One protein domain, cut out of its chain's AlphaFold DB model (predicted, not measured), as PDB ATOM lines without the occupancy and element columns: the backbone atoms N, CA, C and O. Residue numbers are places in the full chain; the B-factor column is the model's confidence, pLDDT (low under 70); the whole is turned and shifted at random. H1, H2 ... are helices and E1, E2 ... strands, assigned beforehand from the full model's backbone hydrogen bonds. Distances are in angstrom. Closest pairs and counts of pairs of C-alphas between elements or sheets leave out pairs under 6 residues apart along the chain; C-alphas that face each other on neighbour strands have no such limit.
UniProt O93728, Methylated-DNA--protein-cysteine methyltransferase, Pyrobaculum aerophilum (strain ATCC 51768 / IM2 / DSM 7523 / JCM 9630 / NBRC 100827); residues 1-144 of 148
ATOM      1  N   MET A   1     -55.407 -38.146  10.495       94.31
ATOM      2  CA  MET A   1     -54.352 -38.509   9.523       94.31
ATOM      3  C   MET A   1     -54.926 -38.390   8.127       94.31
ATOM      4  O   MET A   1     -55.982 -38.963   7.870       94.31
ATOM      5  N   ILE A   2     -54.275 -37.629   7.261       97.66
ATOM      6  CA  ILE A   2     -54.649 -37.529   5.844       97.66
ATOM      7  C   ILE A   2     -53.831 -38.576   5.093       97.66
ATOM      8  O   ILE A   2     -52.700 -38.830   5.489       97.66
ATOM      9  N   CYS A   3     -54.370 -39.220   4.062       98.35
ATOM     10  CA  CYS A   3     -53.633 -40.232   3.312       98.35
ATOM     11  C   CYS A   3     -53.781 -40.071   1.809       98.35
ATOM     12  O   CYS A   3     -54.798 -39.584   1.315       98.35
ATOM     13  N   SER A   4     -52.789 -40.574   1.089       98.37
ATOM     14  CA  SER A   4     -52.792 -40.636  -0.362       98.37
ATOM     15  C   SER A   4     -52.225 -41.960  -0.858       98.37
ATOM     16  O   SER A   4     -51.413 -42.605  -0.190       98.37
ATOM     17  N   GLN A   5     -52.700 -42.397  -2.020       98.16
ATOM     18  CA  GLN A   5     -52.226 -43.613  -2.667       98.16
ATOM     19  C   GLN A   5     -50.969 -43.295  -3.480       98.16
ATOM     20  O   GLN A   5     -50.982 -42.396  -4.317       98.16
ATOM     21  N   TYR A   6     -49.916 -44.090  -3.298       98.15
ATOM     22  CA  TYR A   6     -48.760 -44.110  -4.187       98.15
ATOM     23  C   TYR A   6     -48.468 -45.551  -4.602       98.15
ATOM     24  O   TYR A   6     -47.893 -46.333  -3.846       98.15
ATOM     25  N   GLY A   7     -48.910 -45.925  -5.806       96.96
ATOM     26  CA  GLY A   7     -48.727 -47.274  -6.339       96.96
ATOM     27  C   GLY A   7     -49.217 -48.362  -5.377       96.96
ATOM     28  O   GLY A   7     -50.408 -48.393  -5.082       96.96
ATOM     29  N   PRO A   8     -48.341 -49.252  -4.872       97.21
ATOM     30  CA  PRO A   8     -48.727 -50.377  -4.022       97.21
ATOM     31  C   PRO A   8     -48.901 -50.017  -2.538       97.21
ATOM     32  O   PRO A   8     -49.135 -50.917  -1.732       97.21
ATOM     33  N   VAL A   9     -48.739 -48.747  -2.149       97.91
ATOM     34  CA  VAL A   9     -48.823 -48.317  -0.747       97.91
ATOM     35  C   VAL A   9     -49.769 -47.143  -0.555       97.91
ATOM     36  O   VAL A   9     -49.997 -46.334  -1.456       97.91
ATOM     37  N   VAL A  10     -50.262 -47.017   0.672       98.20
ATOM     38  CA  VAL A  10     -50.882 -45.789   1.171       98.20
ATOM     39  C   VAL A  10     -49.851 -45.049   2.011       98.20
ATOM     40  O   VAL A  10     -49.250 -45.634   2.911       98.20
ATOM     41  N   VAL A  11     -49.662 -43.761   1.745       97.84
ATOM     42  CA  VAL A  11     -48.855 -42.871   2.583       97.84
ATOM     43  C   VAL A  11     -49.807 -42.038   3.429       97.84
ATOM     44  O   VAL A  11     -50.742 -41.448   2.894       97.84
ATOM     45  N   GLY A  12     -49.611 -42.015   4.744       97.86
ATOM     46  CA  GLY A  12     -50.382 -41.176   5.664       97.86
ATOM     47  C   GLY A  12     -49.538 -40.068   6.267       97.86
ATOM     48  O   GLY A  12     -48.383 -40.308   6.581       97.86
ATOM     49  N   TRP A  13     -50.118 -38.889   6.457       97.53
ATOM     50  CA  TRP A  13     -49.531 -37.709   7.086       97.53
ATOM     51  C   TRP A  13     -50.275 -37.383   8.385       97.53
ATOM     52  O   TRP A  13     -51.511 -37.270   8.393       97.53
ATOM     53  N   ASP A  14     -49.536 -37.261   9.490       95.69
ATOM     54  CA  ASP A  14     -50.088 -36.921  10.812       95.69
ATOM     55  C   ASP A  14     -49.931 -35.443  11.203       95.69
ATOM     56  O   ASP A  14     -50.384 -35.062  12.278       95.69
ATOM     57  N   GLY A  15     -49.336 -34.622  10.333       93.61
ATOM     58  CA  GLY A  15     -48.956 -33.239  10.632       93.61
ATOM     59  C   GLY A  15     -47.470 -33.061  10.952       93.61
ATOM     60  O   GLY A  15     -47.011 -31.927  11.021       93.61
ATOM     61  N   SER A  16     -46.714 -34.152  11.117       93.59
ATOM     62  CA  SER A  16     -45.285 -34.121  11.454       93.59
ATOM     63  C   SER A  16     -44.421 -35.074  10.625       93.59
ATOM     64  O   SER A  16     -43.308 -34.724  10.237       93.59
ATOM     65  N   LYS A  17     -44.907 -36.285  10.332       95.28
ATOM     66  CA  LYS A  17     -44.175 -37.301   9.565       95.28
ATOM     67  C   LYS A  17     -45.114 -38.153   8.722       95.28
ATOM     68  O   LYS A  17     -46.325 -38.200   8.970       95.28
ATOM     69  N   THR A  18     -44.556 -38.851   7.731       96.77
ATOM     70  CA  THR A  18     -45.328 -39.821   6.955       96.77
ATOM     71  C   THR A  18     -45.185 -41.246   7.473       96.77
ATOM     72  O   THR A  18     -44.153 -41.671   7.993       96.77
ATOM     73  N   PHE A  19     -46.257 -42.011   7.297       97.18
ATOM     74  CA  PHE A  19     -46.345 -43.425   7.623       97.18
ATOM     75  C   PHE A  19     -46.674 -44.209   6.367       97.18
ATOM     76  O   PHE A  19     -47.519 -43.802   5.570       97.18
ATOM     77  N   VAL A  20     -46.036 -45.364   6.217       97.61
ATOM     78  CA  VAL A  20     -46.319 -46.284   5.118       97.61
ATOM     79  C   VAL A  20     -47.333 -47.309   5.598       97.61
ATOM     80  O   VAL A  20     -47.091 -47.994   6.588       97.61
ATOM     81  N   ASN A  21     -48.459 -47.409   4.896       97.16
ATOM     82  CA  ASN A  21     -49.602 -48.259   5.228       97.16
ATOM     83  C   ASN A  21     -50.104 -48.067   6.674       97.16
ATOM     84  O   ASN A  21     -50.143 -49.026   7.448       97.16
ATOM     85  N   PRO A  22     -50.483 -46.836   7.068       96.39
ATOM     86  CA  PRO A  22     -51.034 -46.590   8.396       96.39
ATOM     87  C   PRO A  22     -52.353 -47.347   8.603       96.39
ATOM     88  O   PRO A  22     -53.175 -47.454   7.695       96.39
ATOM     89  N   SER A  23     -52.604 -47.801   9.834       94.57
ATOM     90  CA  SER A  23     -53.851 -48.490  10.204       94.57
ATOM     91  C   SER A  23     -55.072 -47.569  10.268       94.57
ATOM     92  O   SER A  23     -56.207 -48.041  10.263       94.57
ATOM     93  N   ARG A  24     -54.860 -46.251  10.349       94.42
ATOM     94  CA  ARG A  24     -55.917 -45.241  10.456       94.42
ATOM     95  C   ARG A  24     -55.774 -44.221   9.340       94.42
ATOM     96  O   ARG A  24     -54.693 -43.681   9.130       94.42
ATOM     97  N   CYS A  25     -56.886 -43.906   8.690       97.21
ATOM     98  CA  CYS A  25     -56.967 -42.848   7.698       97.21
ATOM     99  C   CYS A  25     -58.263 -42.060   7.890       97.21
ATOM    100  O   CYS A  25     -59.340 -42.645   7.840       97.21
ATOM    101  N   SER A  26     -58.160 -40.752   8.126       95.78
ATOM    102  CA  SER A  26     -59.316 -39.879   8.384       95.78
ATOM    103  C   SER A  26     -59.866 -39.258   7.098       95.78
ATOM    104  O   SER A  26     -61.071 -39.094   6.968       95.78
ATOM    105  N   LYS A  27     -58.986 -38.913   6.150       97.68
ATOM    106  CA  LYS A  27     -59.339 -38.336   4.844       97.68
ATOM    107  C   LYS A  27     -58.391 -38.886   3.784       97.68
ATOM    108  O   LYS A  27     -57.184 -38.923   4.016       97.68
ATOM    109  N   ARG A  28     -58.923 -39.278   2.624       98.06
ATOM    110  CA  ARG A  28     -58.126 -39.604   1.433       98.06
ATOM    111  C   ARG A  28     -58.121 -38.421   0.471       98.06
ATOM    112  O   ARG A  28     -59.167 -37.816   0.259       98.06
ATOM    113  N   VAL A  29     -56.955 -38.113  -0.085       98.20
ATOM    114  CA  VAL A  29     -56.737 -37.003  -1.025       98.20
ATOM    115  C   VAL A  29     -55.860 -37.449  -2.195       98.20
ATOM    116  O   VAL A  29     -55.142 -38.454  -2.104       98.20
ATOM    117  N   GLY A  30     -55.908 -36.701  -3.300       97.68
ATOM    118  CA  GLY A  30     -54.999 -36.909  -4.430       97.68
ATOM    119  C   GLY A  30     -53.538 -36.685  -4.028       97.68
ATOM    120  O   GLY A  30     -53.266 -35.976  -3.063       97.68
ATOM    121  N   LEU A  31     -52.585 -37.291  -4.744       96.82
ATOM    122  CA  LEU A  31     -51.168 -37.205  -4.362       96.82
ATOM    123  C   LEU A  31     -50.616 -35.780  -4.481       96.82
ATOM    124  O   LEU A  31     -49.868 -35.362  -3.610       96.82
ATOM    125  N   ALA A  32     -51.037 -35.012  -5.490       96.50
ATOM    126  CA  ALA A  32     -50.673 -33.599  -5.598       96.50
ATOM    127  C   ALA A  32     -51.181 -32.785  -4.390       96.50
ATOM    128  O   ALA A  32     -50.380 -32.146  -3.722       96.50
ATOM    129  N   GLU A  33     -52.474 -32.893  -4.039       96.63
ATOM    130  CA  GLU A  33     -53.044 -32.254  -2.832       96.63
ATOM    131  C   GLU A  33     -52.307 -32.706  -1.562       96.63
ATOM    132  O   GLU A  33     -52.039 -31.900  -0.680       96.63
ATOM    133  N   PHE A  34     -51.938 -33.988  -1.473       97.46
ATOM    134  CA  PHE A  34     -51.189 -34.529  -0.342       97.46
ATOM    135  C   PHE A  34     -49.823 -33.865  -0.158       97.46
ATOM    136  O   PHE A  34     -49.423 -33.631   0.979       97.46
ATOM    137  N   LEU A  35     -49.114 -33.564  -1.251       95.78
ATOM    138  CA  LEU A  35     -47.801 -32.921  -1.198       95.78
ATOM    139  C   LEU A  35     -47.879 -31.477  -0.701       95.78
ATOM    140  O   LEU A  35     -46.979 -31.057   0.018       95.78
ATOM    141  N   GLU A  36     -48.962 -30.753  -0.997       94.67
ATOM    142  CA  GLU A  36     -49.163 -29.381  -0.497       94.67
ATOM    143  C   GLU A  36     -49.310 -29.314   1.033       94.67
ATOM    144  O   GLU A  36     -49.137 -28.256   1.631       94.67
ATOM    145  N   LEU A  37     -49.635 -30.433   1.690       94.18
ATOM    146  CA  LEU A  37     -49.807 -30.503   3.146       94.18
ATOM    147  C   LEU A  37     -48.495 -30.722   3.907       94.18
ATOM    148  O   LEU A  37     -48.488 -30.654   5.140       94.18
ATOM    149  N   ILE A  38     -47.419 -31.074   3.205       93.20
ATOM    150  CA  ILE A  38     -46.159 -31.493   3.811       93.20
ATOM    151  C   ILE A  38     -45.190 -30.316   3.814       93.20
ATOM    152  O   ILE A  38     -44.808 -29.814   2.760       93.20
ATOM    153  N   ASN A  39     -44.722 -29.934   5.003       88.04
ATOM    154  CA  ASN A  39     -43.615 -28.994   5.134       88.04
ATOM    155  C   ASN A  39     -42.272 -29.724   4.944       88.04
ATOM    156  O   ASN A  39     -41.986 -30.696   5.646       88.04
ATOM    157  N   ILE A  40     -41.452 -29.258   3.999       88.29
ATOM    158  CA  ILE A  40     -40.136 -29.833   3.674       88.29
ATOM    159  C   ILE A  40     -38.975 -28.932   4.120       88.29
ATOM    160  O   ILE A  40     -37.831 -29.387   4.159       88.29
ATOM    161  N   ASP A  41     -39.254 -27.700   4.545       86.77
ATOM    162  CA  ASP A  41     -38.225 -26.701   4.859       86.77
ATOM    163  C   ASP A  41     -37.357 -27.097   6.065       86.77
ATOM    164  O   ASP A  41     -36.176 -26.752   6.134       86.77
ATOM    165  N   GLU A  42     -37.910 -27.882   6.992       87.70
ATOM    166  CA  GLU A  42     -37.227 -28.330   8.215       87.70
ATOM    167  C   GLU A  42     -36.506 -29.683   8.068       87.70
ATOM    168  O   GLU A  42     -36.004 -30.253   9.041       87.70
ATOM    169  N   ILE A  43     -36.436 -30.232   6.854       92.29
ATOM    170  CA  ILE A  43     -35.801 -31.529   6.617       92.29
ATOM    171  C   ILE A  43     -34.280 -31.387   6.553       92.29
ATOM    172  O   ILE A  43     -33.730 -30.449   5.974       92.29
ATOM    173  N   ASP A  44     -33.570 -32.380   7.097       95.36
ATOM    174  CA  ASP A  44     -32.127 -32.519   6.903       95.36
ATOM    175  C   ASP A  44     -31.781 -32.477   5.405       95.36
ATOM    176  O   ASP A  44     -32.089 -33.408   4.659       95.36
ATOM    177  N   LYS A  45     -31.095 -31.414   4.970       95.52
ATOM    178  CA  LYS A  45     -30.760 -31.168   3.557       95.52
ATOM    179  C   LYS A  45     -30.024 -32.335   2.893       95.52
ATOM    180  O   LYS A  45     -30.122 -32.520   1.683       95.52
ATOM    181  N   ARG A  46     -29.331 -33.181   3.665       97.07
ATOM    182  CA  ARG A  46     -28.661 -34.389   3.152       97.07
ATOM    183  C   ARG A  46     -29.644 -35.440   2.635       97.07
ATOM    184  O   ARG A  46     -29.247 -36.274   1.824       97.07
ATOM    185  N   LEU A  47     -30.904 -35.425   3.078       97.40
ATOM    186  CA  LEU A  47     -31.978 -36.271   2.547       97.40
ATOM    187  C   LEU A  47     -32.502 -35.778   1.194       97.40
ATOM    188  O   LEU A  47     -33.033 -36.589   0.442       97.40
ATOM    189  N   LEU A  48     -32.327 -34.499   0.842       96.83
ATOM    190  CA  LEU A  48     -32.828 -33.956  -0.430       96.83
ATOM    191  C   LEU A  48     -32.145 -34.600  -1.648       96.83
ATOM    192  O   LEU A  48     -32.766 -34.740  -2.697       96.83
ATOM    193  N   TYR A  49     -30.924 -35.121  -1.492       98.09
ATOM    194  CA  TYR A  49     -30.250 -35.929  -2.520       98.09
ATOM    195  C   TYR A  49     -31.031 -37.194  -2.921       98.09
ATOM    196  O   TYR A  49     -30.808 -37.717  -4.012       98.09
ATOM    197  N   LEU A  50     -31.969 -37.680  -2.093       98.43
ATOM    198  CA  LEU A  50     -32.879 -38.764  -2.475       98.43
ATOM    199  C   LEU A  50     -33.740 -38.396  -3.685       98.43
ATOM    200  O   LEU A  50     -33.997 -39.251  -4.529       98.43
ATOM    201  N   LEU A  51     -34.159 -37.134  -3.798       97.71
ATOM    202  CA  LEU A  51     -34.941 -36.647  -4.936       97.71
ATOM    203  C   LEU A  51     -34.089 -36.509  -6.205       97.71
ATOM    204  O   LEU A  51     -34.615 -36.544  -7.312       97.71
ATOM    205  N   GLY A  52     -32.763 -36.453  -6.059       97.98
ATOM    206  CA  GLY A  52     -31.816 -36.555  -7.167       97.98
ATOM    207  C   GLY A  52     -31.636 -37.973  -7.717       97.98
ATOM    208  O   GLY A  52     -30.865 -38.153  -8.661       97.98
ATOM    209  N   ILE A  53     -32.309 -38.977  -7.139       98.33
ATOM    210  CA  ILE A  53     -32.383 -40.355  -7.641       98.33
ATOM    211  C   ILE A  53     -33.725 -40.499  -8.370       98.33
ATOM    212  O   ILE A  53     -34.757 -40.635  -7.704       98.33
ATOM    213  N   PRO A  54     -33.757 -40.462  -9.713       97.16
ATOM    214  CA  PRO A  54     -35.016 -40.430 -10.446       97.16
ATOM    215  C   PRO A  54     -35.839 -41.706 -10.252       97.16
ATOM    216  O   PRO A  54     -35.310 -42.777  -9.938       97.16
ATOM    217  N   ARG A  55     -37.145 -41.607 -10.502       97.57
ATOM    218  CA  ARG A  55     -38.025 -42.775 -10.588       97.57
ATOM    219  C   ARG A  55     -37.471 -43.781 -11.610       97.57
ATOM    220  O   ARG A  55     -37.012 -43.390 -12.680       97.57
ATOM    221  N   GLY A  56     -37.490 -45.069 -11.268       97.47
ATOM    222  CA  GLY A  56     -36.933 -46.140 -12.109       97.47
ATOM    223  C   GLY A  56     -35.427 -46.365 -11.959       97.47
ATOM    224  O   GLY A  56     -34.861 -47.184 -12.689       97.47
ATOM    225  N   TYR A  57     -34.791 -45.675 -11.011       98.32
ATOM    226  CA  TYR A  57     -33.383 -45.823 -10.664       98.32
ATOM    227  C   TYR A  57     -33.212 -46.087  -9.168       98.32
ATOM    228  O   TYR A  57     -34.042 -45.712  -8.339       98.32
ATOM    229  N   VAL A  58     -32.088 -46.706  -8.821       98.53
ATOM    230  CA  VAL A  58     -31.621 -46.844  -7.441       98.53
ATOM    231  C   VAL A  58     -30.262 -46.181  -7.268       98.53
ATOM    232  O   VAL A  58     -29.582 -45.830  -8.229       98.53
ATOM    233  N   THR A  59     -29.818 -46.074  -6.027       98.53
ATOM    234  CA  THR A  59     -28.416 -45.841  -5.689       98.53
ATOM    235  C   THR A  59     -27.967 -46.818  -4.613       98.53
ATOM    236  O   THR A  59     -28.780 -47.553  -4.056       98.53
ATOM    237  N   THR A  60     -26.680 -46.823  -4.282       98.48
ATOM    238  CA  THR A  60     -26.158 -47.630  -3.177       98.48
ATOM    239  C   THR A  60     -25.795 -46.760  -1.980       98.48
ATOM    240  O   THR A  60     -25.446 -45.589  -2.135       98.48
ATOM    241  N   TYR A  61     -25.799 -47.339  -0.775       98.38
ATOM    242  CA  TYR A  61     -25.274 -46.659   0.420       98.38
ATOM    243  C   TYR A  61     -23.841 -46.147   0.217       98.38
ATOM    244  O   TYR A  61     -23.493 -45.094   0.743       98.38
ATOM    245  N   LYS A  62     -23.017 -46.868  -0.563       98.30
ATOM    246  CA  LYS A  62     -21.652 -46.457  -0.914       98.30
ATOM    247  C   LYS A  62     -21.644 -45.201  -1.784       98.30
ATOM    248  O   LYS A  62     -21.016 -44.222  -1.401       98.30
ATOM    249  N   LEU A  63     -22.379 -45.198  -2.896       98.49
ATOM    250  CA  LEU A  63     -22.436 -44.042  -3.800       98.49
ATOM    251  C   LEU A  63     -23.019 -42.804  -3.110       98.49
ATOM    252  O   LEU A  63     -22.503 -41.704  -3.277       98.49
ATOM    253  N   TYR A  64     -24.065 -42.982  -2.301       98.59
ATOM    254  CA  TYR A  64     -24.655 -41.890  -1.527       98.59
ATOM    255  C   TYR A  64     -23.662 -41.321  -0.503       98.59
ATOM    256  O   TYR A  64     -23.563 -40.107  -0.335       98.59
ATOM    257  N   ALA A  65     -22.887 -42.187   0.158       98.57
ATOM    258  CA  ALA A  65     -21.874 -41.777   1.126       98.57
ATOM    259  C   ALA A  65     -20.727 -40.996   0.470       98.57
ATOM    260  O   ALA A  65     -20.306 -39.977   1.009       98.57
ATOM    261  N   GLU A  66     -20.273 -41.431  -0.708       98.42
ATOM    262  CA  GLU A  66     -19.265 -40.720  -1.501       98.42
ATOM    263  C   GLU A  66     -19.732 -39.323  -1.918       98.42
ATOM    264  O   GLU A  66     -18.932 -38.394  -1.936       98.42
ATOM    265  N   VAL A  67     -21.016 -39.156  -2.259       98.12
ATOM    266  CA  VAL A  67     -21.584 -37.841  -2.602       98.12
ATOM    267  C   VAL A  67     -21.601 -36.907  -1.396       98.12
ATOM    268  O   VAL A  67     -21.308 -35.726  -1.539       98.12
ATOM    269  N   LEU A  68     -21.921 -37.430  -0.213       97.68
ATOM    270  CA  LEU A  68     -21.988 -36.638   1.015       97.68
ATOM    271  C   LEU A  68     -20.642 -36.469   1.736       97.68
ATOM    272  O   LEU A  68     -20.599 -35.784   2.755       97.68
ATOM    273  N   GLY A  69     -19.567 -37.121   1.278       97.98
ATOM    274  CA  GLY A  69     -18.286 -37.133   1.992       97.98
ATOM    275  C   GLY A  69     -18.375 -37.796   3.375       97.98
ATOM    276  O   GLY A  69     -17.796 -37.308   4.340       97.98
ATOM    277  N   THR A  70     -19.141 -38.884   3.499       98.05
ATOM    278  CA  THR A  70     -19.367 -39.597   4.770       98.05
ATOM    279  C   THR A  70     -19.211 -41.116   4.613       98.05
ATOM    280  O   THR A  70     -18.704 -41.602   3.604       98.05
ATOM    281  N   SER A  71     -19.627 -41.898   5.614       98.10
ATOM    282  CA  SER A  71     -19.603 -43.364   5.573       98.10
ATOM    283  C   SER A  71     -20.955 -43.969   5.157       98.10
ATOM    284  O   SER A  71     -22.011 -43.424   5.496       98.10
ATOM    285  N   PRO A  72     -20.975 -45.160   4.522       97.94
ATOM    286  CA  PRO A  72     -22.217 -45.888   4.235       97.94
ATOM    287  C   PRO A  72     -23.071 -46.157   5.484       97.94
ATOM    288  O   PRO A  72     -24.299 -46.174   5.412       97.94
ATOM    289  N   ARG A  73     -22.429 -46.323   6.651       97.62
ATOM    290  CA  ARG A  73     -23.109 -46.490   7.943       97.62
ATOM    291  C   ARG A  73     -23.862 -45.220   8.352       97.62
ATOM    292  O   ARG A  73     -24.999 -45.320   8.806       97.62
ATOM    293  N   HIS A  74     -23.264 -44.044   8.146       98.22
ATOM    294  CA  HIS A  74     -23.923 -42.756   8.388       98.22
ATOM    295  C   HIS A  74     -25.120 -42.558   7.457       98.22
ATOM    296  O   HIS A  74     -26.172 -42.105   7.898       98.22
ATOM    297  N   VAL A  75     -25.007 -42.964   6.188       98.26
ATOM    298  CA  VAL A  75     -26.153 -42.954   5.263       98.26
ATOM    299  C   VAL A  75     -27.270 -43.864   5.777       98.26
ATOM    300  O   VAL A  75     -28.425 -43.455   5.772       98.26
ATOM    301  N   GLY A  76     -26.951 -45.058   6.285       97.33
ATOM    302  CA  GLY A  76     -27.936 -45.938   6.928       97.33
ATOM    303  C   GLY A  76     -28.681 -45.263   8.087       97.33
ATOM    304  O   GLY A  76     -29.908 -45.321   8.144       97.33
ATOM    305  N   TRP A  77     -27.954 -44.563   8.963       97.42
ATOM    306  CA  TRP A  77     -28.543 -43.756  10.040       97.42
ATOM    307  C   TRP A  77     -29.439 -42.630   9.501       97.42
ATOM    308  O   TRP A  77     -30.540 -42.422  10.011       97.42
ATOM    309  N   LEU A  78     -29.011 -41.947   8.435       97.64
ATOM    310  CA  LEU A  78     -29.784 -40.886   7.785       97.64
ATOM    311  C   LEU A  78     -31.096 -41.431   7.199       97.64
ATOM    312  O   LEU A  78     -32.155 -40.854   7.432       97.64
ATOM    313  N   MET A  79     -31.048 -42.574   6.505       97.62
ATOM    314  CA  MET A  79     -32.236 -43.226   5.939       97.62
ATOM    315  C   MET A  79     -33.232 -43.654   7.022       97.62
ATOM    316  O   MET A  79     -34.438 -43.514   6.827       97.62
ATOM    317  N   ALA A  80     -32.743 -44.139   8.167       95.89
ATOM    318  CA  ALA A  80     -33.585 -44.517   9.303       95.89
ATOM    319  C   ALA A  80     -34.286 -43.314   9.961       95.89
ATOM    320  O   ALA A  80     -35.326 -43.480  10.592       95.89
ATOM    321  N   ARG A  81     -33.731 -42.107   9.800       95.47
ATOM    322  CA  ARG A  81     -34.277 -40.849  10.327       95.47
ATOM    323  C   ARG A  81     -35.107 -40.061   9.324       95.47
ATOM    324  O   ARG A  81     -35.565 -38.981   9.675       95.47
ATOM    325  N   ASN A  82     -35.301 -40.572   8.110       96.94
ATOM    326  CA  ASN A  82     -36.157 -39.928   7.124       96.94
ATOM    327  C   ASN A  82     -37.592 -39.792   7.683       96.94
ATOM    328  O   ASN A  82     -38.253 -40.820   7.850       96.94
ATOM    329  N   PRO A  83     -38.089 -38.568   7.960       96.36
ATOM    330  CA  PRO A  83     -39.437 -38.373   8.489       96.36
ATOM    331  C   PRO A  83     -40.510 -38.555   7.412       96.36
ATOM    332  O   PRO A  83     -41.684 -38.689   7.740       96.36
ATOM    333  N   LEU A  84     -40.121 -38.578   6.136       97.01
ATOM    334  CA  LEU A  84     -41.027 -38.654   5.001       97.01
ATOM    335  C   LEU A  84     -40.747 -39.883   4.111       97.01
ATOM    336  O   LEU A  84     -40.442 -39.711   2.927       97.01
ATOM    337  N   PRO A  85     -40.800 -41.134   4.613       97.33
ATOM    338  CA  PRO A  85     -40.677 -42.305   3.746       97.33
ATOM    339  C   PRO A  85     -41.668 -42.244   2.571       97.33
ATOM    340  O   PRO A  85     -42.763 -41.687   2.687       97.33
ATOM    341  N   VAL A  86     -41.282 -42.840   1.439       97.55
ATOM    342  CA  VAL A  86     -41.962 -42.769   0.129       97.55
ATOM    343  C   VAL A  86     -41.875 -41.396  -0.547       97.55
ATOM    344  O   VAL A  86     -41.463 -41.345  -1.702       97.55
ATOM    345  N   ILE A  87     -42.202 -40.309   0.157       97.40
ATOM    346  CA  ILE A  87     -42.152 -38.936  -0.381       97.40
ATOM    347  C   ILE A  87     -40.702 -38.508  -0.632       97.40
ATOM    348  O   ILE A  87     -40.349 -38.121  -1.743       97.40
ATOM    349  N   LEU A  88     -39.836 -38.677   0.371       97.46
ATOM    350  CA  LEU A  88     -38.391 -38.739   0.188       97.46
ATOM    351  C   LEU A  88     -38.017 -40.208  -0.044       97.46
ATOM    352  O   LEU A  88     -38.111 -41.017   0.889       97.46
ATOM    353  N   PRO A  89     -37.620 -40.596  -1.268       97.84
ATOM    354  CA  PRO A  89     -37.635 -41.989  -1.709       97.84
ATOM    355  C   PRO A  89     -36.427 -42.799  -1.198       97.84
ATOM    356  O   PRO A  89     -35.637 -43.338  -1.972       97.84
ATOM    357  N   CYS A  90     -36.268 -42.935   0.124       97.91
ATOM    358  CA  CYS A  90     -35.173 -43.700   0.738       97.91
ATOM    359  C   CYS A  90     -35.201 -45.198   0.388       97.91
ATOM    360  O   CYS A  90     -34.172 -45.873   0.457       97.91
ATOM    361  N   HIS A  91     -36.344 -45.722  -0.074       98.11
ATOM    362  CA  HIS A  91     -36.447 -47.064  -0.654       98.11
ATOM    363  C   HIS A  91     -35.602 -47.245  -1.924       98.11
ATOM    364  O   HIS A  91     -35.316 -48.384  -2.280       98.11
ATOM    365  N   ARG A  92     -35.134 -46.167  -2.571       98.49
ATOM    366  CA  ARG A  92     -34.202 -46.219  -3.712       98.49
ATOM    367  C   ARG A  92     -32.741 -46.444  -3.311       98.49
ATOM    368  O   ARG A  92     -31.908 -46.643  -4.189       98.49
ATOM    369  N   VAL A  93     -32.399 -46.450  -2.018       98.40
ATOM    370  CA  VAL A  93     -31.030 -46.723  -1.539       98.40
ATOM    371  C   VAL A  93     -30.877 -48.205  -1.184       98.40
ATOM    372  O   VAL A  93     -31.538 -48.702  -0.271       98.40
ATOM    373  N   VAL A  94     -30.001 -48.926  -1.883       98.02
ATOM    374  CA  VAL A  94     -29.756 -50.373  -1.713       98.02
ATOM    375  C   VAL A  94     -28.313 -50.672  -1.287       98.02
ATOM    376  O   VAL A  94     -27.472 -49.775  -1.186       98.02
ATOM    377  N   LYS A  95     -27.999 -51.937  -0.988       97.32
ATOM    378  CA  LYS A  95     -26.627 -52.365  -0.672       97.32
ATOM    379  C   LYS A  95     -25.736 -52.335  -1.920       97.32
ATOM    380  O   LYS A  95     -26.217 -52.333  -3.049       97.32
ATOM    381  N   SER A  96     -24.419 -52.313  -1.711       96.01
ATOM    382  CA  SER A  96     -23.428 -52.270  -2.801       96.01
ATOM    383  C   SER A  96     -23.394 -53.541  -3.658       96.01
ATOM    384  O   SER A  96     -22.937 -53.481  -4.789       96.01
ATOM    385  N   ASP A  97     -23.888 -54.664  -3.131       95.40
ATOM    386  CA  ASP A  97     -24.104 -55.923  -3.861       95.40
ATOM    387  C   ASP A  97     -25.458 -55.959  -4.603       95.40
ATOM    388  O   ASP A  97     -25.859 -56.991  -5.135       95.40
ATOM    389  N   PHE A  98     -26.177 -54.830  -4.610       94.60
ATOM    390  CA  PHE A  98     -27.512 -54.639  -5.176       94.60
ATOM    391  C   PHE A  98     -28.639 -55.436  -4.511       94.60
ATOM    392  O   PHE A  98     -29.777 -55.396  -4.983       94.60
ATOM    393  N   SER A  99     -28.384 -56.084  -3.372       95.02
ATOM    394  CA  SER A  99     -29.465 -56.592  -2.528       95.02
ATOM    395  C   SER A  99     -30.200 -55.434  -1.834       95.02
ATOM    396  O   SER A  99     -29.624 -54.387  -1.520       95.02
ATOM    397  N   LEU A 100     -31.507 -55.586  -1.592       94.69
ATOM    398  CA  LEU A 100     -32.361 -54.456  -1.193       94.69
ATOM    399  C   LEU A 100     -31.987 -53.855   0.172       94.69
ATOM    400  O   LEU A 100     -32.040 -52.638   0.350       94.69
ATOM    401  N   GLY A 101     -31.591 -54.681   1.142       91.97
ATOM    402  CA  GLY A 101     -31.398 -54.243   2.527       91.97
ATOM    403  C   GLY A 101     -32.705 -53.825   3.222       91.97
ATOM    404  O   GLY A 101     -33.796 -53.976   2.676       91.97
ATOM    405  N   GLY A 102     -32.587 -53.312   4.450       92.78
ATOM    406  CA  GLY A 102     -33.738 -52.922   5.271       92.78
ATOM    407  C   GLY A 102     -34.506 -51.699   4.751       92.78
ATOM    408  O   GLY A 102     -34.018 -50.937   3.907       92.78
ATOM    409  N   TYR A 103     -35.719 -51.522   5.280       95.30
ATOM    410  CA  TYR A 103     -36.601 -50.380   5.029       95.30
ATOM    411  C   TYR A 103     -37.570 -50.187   6.194       95.30
ATOM    412  O   TYR A 103     -38.089 -51.175   6.708       95.30
ATOM    413  N   THR A 104     -37.869 -48.938   6.563       90.85
ATOM    414  CA  THR A 104     -38.783 -48.606   7.671       90.85
ATOM    415  C   THR A 104     -40.182 -49.201   7.484       90.85
ATOM    416  O   THR A 104     -40.791 -49.642   8.450       90.85
ATOM    417  N   GLY A 105     -40.679 -49.280   6.244       90.51
ATOM    418  CA  GLY A 105     -41.954 -49.937   5.923       90.51
ATOM    419  C   GLY A 105     -41.868 -51.459   5.729       90.51
ATOM    420  O   GLY A 105     -42.857 -52.069   5.341       90.51
ATOM    421  N   GLY A 106     -40.701 -52.076   5.936       95.86
ATOM    422  CA  GLY A 106     -40.443 -53.493   5.661       95.86
ATOM    423  C   GLY A 106     -39.898 -53.768   4.251       95.86
ATOM    424  O   GLY A 106     -40.185 -53.049   3.291       95.86
ATOM    425  N   VAL A 107     -39.090 -54.825   4.110       96.06
ATOM    426  CA  VAL A 107     -38.393 -55.146   2.846       96.06
ATOM    427  C   VAL A 107     -39.358 -55.450   1.694       96.06
ATOM    428  O   VAL A 107     -39.129 -55.002   0.573       96.06
ATOM    429  N   GLU A 108     -40.488 -56.100   1.981       96.37
ATOM    430  CA  GLU A 108     -41.517 -56.394   0.976       96.37
ATOM    431  C   GLU A 108     -42.154 -55.124   0.412       96.37
ATOM    432  O   GLU A 108     -42.408 -55.020  -0.788       96.37
ATOM    433  N   VAL A 109     -42.362 -54.113   1.257       97.59
ATOM    434  CA  VAL A 109     -42.874 -52.816   0.811       97.59
ATOM    435  C   VAL A 109     -41.850 -52.111  -0.076       97.59
ATOM    436  O   VAL A 109     -42.212 -51.594  -1.131       97.59
ATOM    437  N   LYS A 110     -40.564 -52.149   0.293       97.67
ATOM    438  CA  LYS A 110     -39.475 -51.618  -0.540       97.67
ATOM    439  C   LYS A 110     -39.414 -52.305  -1.903       97.67
ATOM    440  O   LYS A 110     -39.322 -51.616  -2.915       97.67
ATOM    441  N   LYS A 111     -39.526 -53.636  -1.942       97.08
ATOM    442  CA  LYS A 111     -39.571 -54.410  -3.191       97.08
ATOM    443  C   LYS A 111     -40.744 -53.977  -4.073       97.08
ATOM    444  O   LYS A 111     -40.539 -53.677  -5.246       97.08
ATOM    445  N   LYS A 112     -41.952 -53.873  -3.505       97.29
ATOM    446  CA  LYS A 112     -43.157 -53.426  -4.227       97.29
ATOM    447  C   LYS A 112     -43.012 -52.005  -4.776       97.29
ATOM    448  O   LYS A 112     -43.364 -51.773  -5.929       97.29
ATOM    449  N   LEU A 113     -42.476 -51.072  -3.986       98.16
ATOM    450  CA  LEU A 113     -42.220 -49.693  -4.421       98.16
ATOM    451  C   LEU A 113     -41.241 -49.647  -5.598       98.16
ATOM    452  O   LEU A 113     -41.545 -49.042  -6.619       98.16
ATOM    453  N   LEU A 114     -40.101 -50.333  -5.489       98.17
ATOM    454  CA  LEU A 114     -39.097 -50.371  -6.554       98.17
ATOM    455  C   LEU A 114     -39.626 -51.036  -7.832       98.17
ATOM    456  O   LEU A 114     -39.327 -50.567  -8.928       98.17
ATOM    457  N   ALA A 115     -40.435 -52.092  -7.705       97.16
ATOM    458  CA  ALA A 115     -41.104 -52.716  -8.843       97.16
ATOM    459  C   ALA A 115     -42.089 -51.748  -9.522       97.16
ATOM    460  O   ALA A 115     -42.028 -51.563 -10.733       97.16
ATOM    461  N   TYR A 116     -42.943 -51.071  -8.744       97.59
ATOM    462  CA  TYR A 116     -43.895 -50.072  -9.251       97.59
ATOM    463  C   TYR A 116     -43.215 -48.868  -9.923       97.59
ATOM    464  O   TYR A 116     -43.738 -48.275 -10.868       97.59
ATOM    465  N   GLU A 117     -42.031 -48.493  -9.448       97.71
ATOM    466  CA  GLU A 117     -41.224 -47.431 -10.046       97.71
ATOM    467  C   GLU A 117     -40.465 -47.881 -11.301       97.71
ATOM    468  O   GLU A 117     -39.868 -47.039 -11.964       97.71
ATOM    469  N   GLY A 118     -40.476 -49.175 -11.641       97.12
ATOM    470  CA  GLY A 118     -39.713 -49.723 -12.764       97.12
ATOM    471  C   GLY A 118     -38.205 -49.765 -12.503       97.12
ATOM    472  O   GLY A 118     -37.411 -49.673 -13.437       97.12
ATOM    473  N   ALA A 119     -37.788 -49.847 -11.237       97.70
ATOM    474  CA  ALA A 119     -36.380 -49.865 -10.842       97.70
ATOM    475  C   ALA A 119     -35.778 -51.283 -10.781       97.70
ATOM    476  O   ALA A 119     -34.554 -51.420 -10.700       97.70
ATOM    477  N   LEU A 120     -36.612 -52.332 -10.822       96.92
ATOM    478  CA  LEU A 120     -36.195 -53.738 -10.768       96.92
ATOM    479  C   LEU A 120     -36.337 -54.434 -12.130       96.92
ATOM    480  O   LEU A 120     -37.323 -54.229 -12.833       96.92
ATOM    481  N   CYS A 121     -35.380 -55.308 -12.452       92.81
ATOM    482  CA  CYS A 121     -35.450 -56.270 -13.553       92.81
ATOM    483  C   CYS A 121     -35.373 -57.669 -12.940       92.81
ATOM    484  O   CYS A 121     -34.306 -58.124 -12.524       92.81
ATOM    485  N   GLY A 122     -36.528 -58.320 -12.807       89.71
ATOM    486  CA  GLY A 122     -36.669 -59.455 -11.897       89.71
ATOM    487  C   GLY A 122     -36.541 -58.987 -10.443       89.71
ATOM    488  O   GLY A 122     -37.206 -58.037 -10.038       89.71
ATOM    489  N   ASP A 123     -35.654 -59.619  -9.672       86.59
ATOM    490  CA  ASP A 123     -35.456 -59.317  -8.245       86.59
ATOM    491  C   ASP A 123     -34.280 -58.373  -7.947       86.59
ATOM    492  O   ASP A 123     -34.004 -58.077  -6.782       86.59
ATOM    493  N   ARG A 124     -33.571 -57.891  -8.977       91.04
ATOM    494  CA  ARG A 124     -32.408 -57.006  -8.813       91.04
ATOM    495  C   ARG A 124     -32.635 -55.634  -9.450       91.04
ATOM    496  O   ARG A 124     -33.293 -55.550 -10.489       91.04
ATOM    497  N   PRO A 125     -32.071 -54.559  -8.878       94.77
ATOM    498  CA  PRO A 125     -32.054 -53.261  -9.535       94.77
ATOM    499  C   PRO A 125     -31.301 -53.305 -10.866       94.77
ATOM    500  O   PRO A 125     -30.210 -53.866 -10.924       94.77
ATOM    501  N   CYS A 126     -31.846 -52.687 -11.915       91.65
ATOM    502  CA  CYS A 126     -31.191 -52.658 -13.233       91.65
ATOM    503  C   CYS A 126     -30.633 -51.301 -13.654       91.65
ATOM    504  O   CYS A 126     -29.878 -51.234 -14.622       91.65
ATOM    505  N   ARG A 127     -30.942 -50.222 -12.929       97.13
ATOM    506  CA  ARG A 127     -30.356 -48.903 -13.180       97.13
ATOM    507  C   ARG A 127     -29.905 -48.264 -11.879       97.13
ATOM    508  O   ARG A 127     -30.714 -48.027 -10.985       97.13
ATOM    509  N   VAL A 128     -28.611 -47.984 -11.788       97.82
ATOM    510  CA  VAL A 128     -27.963 -47.419 -10.602       97.82
ATOM    511  C   VAL A 128     -27.393 -46.058 -10.970       97.82
ATOM    512  O   VAL A 128     -26.717 -45.933 -11.987       97.82
ATOM    513  N   VAL A 129     -27.648 -45.044 -10.149       98.24
ATOM    514  CA  VAL A 129     -27.142 -43.681 -10.351       98.24
ATOM    515  C   VAL A 129     -26.411 -43.168  -9.121       98.24
ATOM    516  O   VAL A 129     -26.693 -43.554  -7.982       98.24
ATOM    517  N   ARG A 130     -25.476 -42.246  -9.356       97.94
ATOM    518  CA  ARG A 130     -24.944 -41.375  -8.310       97.94
ATOM    519  C   ARG A 130     -26.015 -40.321  -7.974       97.94
ATOM    520  O   ARG A 130     -26.508 -39.685  -8.907       97.94
ATOM    521  N   PRO A 131     -26.393 -40.130  -6.696       97.68
ATOM    522  CA  PRO A 131     -27.337 -39.084  -6.310       97.68
ATOM    523  C   PRO A 131     -26.813 -37.709  -6.717       97.68
ATOM    524  O   PRO A 131     -25.609 -37.450  -6.632       97.68
ATOM    525  N   ARG A 132     -27.713 -36.827  -7.143       95.68
ATOM    526  CA  ARG A 132     -27.393 -35.445  -7.511       95.68
ATOM    527  C   ARG A 132     -28.109 -34.479  -6.580       95.68
ATOM    528  O   ARG A 132     -29.115 -34.836  -5.972       95.68
ATOM    529  N   MET A 133     -27.573 -33.272  -6.465       92.74
ATOM    530  CA  MET A 133     -28.305 -32.178  -5.840       92.74
ATOM    531  C   MET A 133     -29.467 -31.770  -6.756       92.74
ATOM    532  O   MET A 133     -29.384 -31.952  -7.972       92.74
ATOM    533  N   ILE A 134     -30.550 -31.286  -6.158       93.77
ATOM    534  CA  ILE A 134     -31.727 -30.772  -6.863       93.77
ATOM    535  C   ILE A 134     -31.773 -29.256  -6.678       93.77
ATOM    536  O   ILE A 134     -31.462 -28.774  -5.589       93.77
ATOM    537  N   ASP A 135     -32.181 -28.536  -7.718       91.37
ATOM    538  CA  ASP A 135     -32.304 -27.072  -7.676       91.37
ATOM    539  C   ASP A 135     -33.716 -26.635  -7.260       91.37
ATOM    540  O   ASP A 135     -33.882 -25.692  -6.492       91.37
ATOM    541  N   ASP A 136     -34.735 -27.371  -7.714       94.22
ATOM    542  CA  ASP A 136     -36.138 -27.168  -7.358       94.22
ATOM    543  C   ASP A 136     -36.668 -28.412  -6.634       94.22
ATOM    544  O   ASP A 136     -36.852 -29.484  -7.216       94.22
ATOM    545  N   VAL A 137     -36.895 -28.267  -5.327       93.81
ATOM    546  CA  VAL A 137     -37.392 -29.346  -4.463       93.81
ATOM    547  C   VAL A 137     -38.808 -29.765  -4.861       93.81
ATOM    548  O   VAL A 137     -39.115 -30.958  -4.857       93.81
ATOM    549  N   ARG A 138     -39.666 -28.802  -5.215       93.29
ATOM    550  CA  ARG A 138     -41.072 -29.044  -5.544       93.29
ATOM    551  C   ARG A 138     -41.177 -29.816  -6.853       93.29
ATOM    552  O   ARG A 138     -41.801 -30.874  -6.881       93.29
ATOM    553  N   ASP A 139     -40.511 -29.349  -7.903       95.16
ATOM    554  CA  ASP A 139     -40.442 -30.058  -9.186       95.16
ATOM    555  C   ASP A 139     -39.852 -31.470  -9.021       95.16
ATOM    556  O   ASP A 139     -40.411 -32.454  -9.518       95.16
ATOM    557  N   ALA A 140     -38.775 -31.605  -8.240       96.16
ATOM    558  CA  ALA A 140     -38.148 -32.899  -7.996       96.16
ATOM    559  C   ALA A 140     -39.069 -33.885  -7.254       96.16
ATOM    560  O   ALA A 140     -39.046 -35.080  -7.560       96.16
ATOM    561  N   LEU A 141     -39.916 -33.424  -6.326       95.81
ATOM    562  CA  LEU A 141     -40.934 -34.263  -5.674       95.81
ATOM    563  C   LEU A 141     -41.977 -34.764  -6.667       95.81
ATOM    564  O   LEU A 141     -42.261 -35.963  -6.703       95.81
ATOM    565  N   PHE A 142     -42.520 -33.864  -7.488       96.25
ATOM    566  CA  PHE A 142     -43.542 -34.210  -8.474       96.25
ATOM    567  C   PHE A 142     -42.994 -35.220  -9.487       96.25
ATOM    568  O   PHE A 142     -43.595 -36.279  -9.686       96.25
ATOM    569  N   LYS A 143     -41.792 -34.985 -10.030       96.60
ATOM    570  CA  LYS A 143     -41.093 -35.945 -10.905       96.60
ATOM    571  C   LYS A 143     -40.797 -37.267 -10.203       96.60
ATOM    572  O   LYS A 143     -41.028 -38.337 -10.767       96.60
ATOM    573  N   SER A 144     -40.318 -37.221  -8.958       96.97
ATOM    574  CA  SER A 144     -40.010 -38.417  -8.163       96.97
ATOM    575  C   SER A 144     -41.235 -39.317  -7.977       96.97
ATOM    576  O   SER A 144     -41.100 -40.542  -7.983       96.97
TER     577      SER A 144
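Overview. This is residues 1 to 144 of the 148 residues of the protein "Methylated-DNA--protein-cysteine methyltransferase" of Pyrobaculum aerophilum (strain ATCC 51768 / IM2 / DSM 7523 / JCM 9630 / NBRC 100827) (UniProt O93728). A small twisted hairpin sheet, E1 to E3, with H1 packed over E1, makes one end of the domain; at the other end H3 and H4 meet at a right angle with H2 close by. Between these ends H5 and H6 lie apart on opposite sides of the middle, and the unnamed stretch of residues 81 to 106 runs through that middle and out again, its C-alphas lying 1 to 20 A from the mean of all C-alphas. The printed part has 144 residues, with three strands and then six helices along the chain; the sheet is antiparallel, in the order E1 E2 E3. The class is mixed, helices and strands, though under half of the residues are in named elements. The whole is compact, with a radius of gyration of the C-alphas of 14.3 A and spans of 40 by 33 by 24 A.

Along the chain. E1, residues 2 to 6, begins with C-alpha 2 at (-54.649, -37.529, 5.844) and is 13.4 A long. E2, residues 9 to 13, is 13.2 A long, and E3 is residues 18 to 20. H1 is residues 31 to 36 and H2 residues 45 to 50. H3, residues 61 to 68, is 10.6 A long; H4, residues 72 to 80, is 12.5 A long. H5, residues 107 to 116, is 14.2 A long and begins with C-alpha 107 at (-38.393, -55.146, 2.846). H6, residues 137 to 144, is 10.1 A long and ends with C-alpha 144 at (-40.010, -38.417, -8.163).

Arrangement. E1, E2 and E3 form a meander, each strand the antiparallel neighbour of the one before. In the hairpin of E1 and E2, N 4 and O 11 are 2.9 A apart, within hydrogen-bond range; in that of E2 and E3, N 19 and O 12 are 2.8 A apart. H1 is on the sheet over E1, at a height of 8.6 A; the closest C-alphas, of Ser 4 and Leu 31, are 5.5 A apart. H5 only grazes the sheet, with its residues 109 to 116. H6 is close to H1 but not clearly touching, the C-alphas of Ala 32 and Phe 142 being 7.7 A apart. H2 is close to H4 but not clearly touching, with the C-alphas of Leu 47 and Leu 78 7.3 A apart. H3 and H4 touch about perpendicular, at 87 degrees; the closest C-alphas, of Tyr 61 and Pro 72, are 4.9 A apart. Every O i to N i+4 pair is within hydrogen-bond range in H1, H3, H4, H5 and H6; in H2 it is 0 of 2, beside 2 of 3 O i to N i+3 pairs.

Size, cuts and confidence. The two C-alphas farthest apart, of Ser 26 and Gly 69, are 41.6 A apart. The printed part has no cut. The links from H4 to H5 and from H5 to H6 are long. The mean pLDDT of the printed part is 96.2, and no printed residue is under 70.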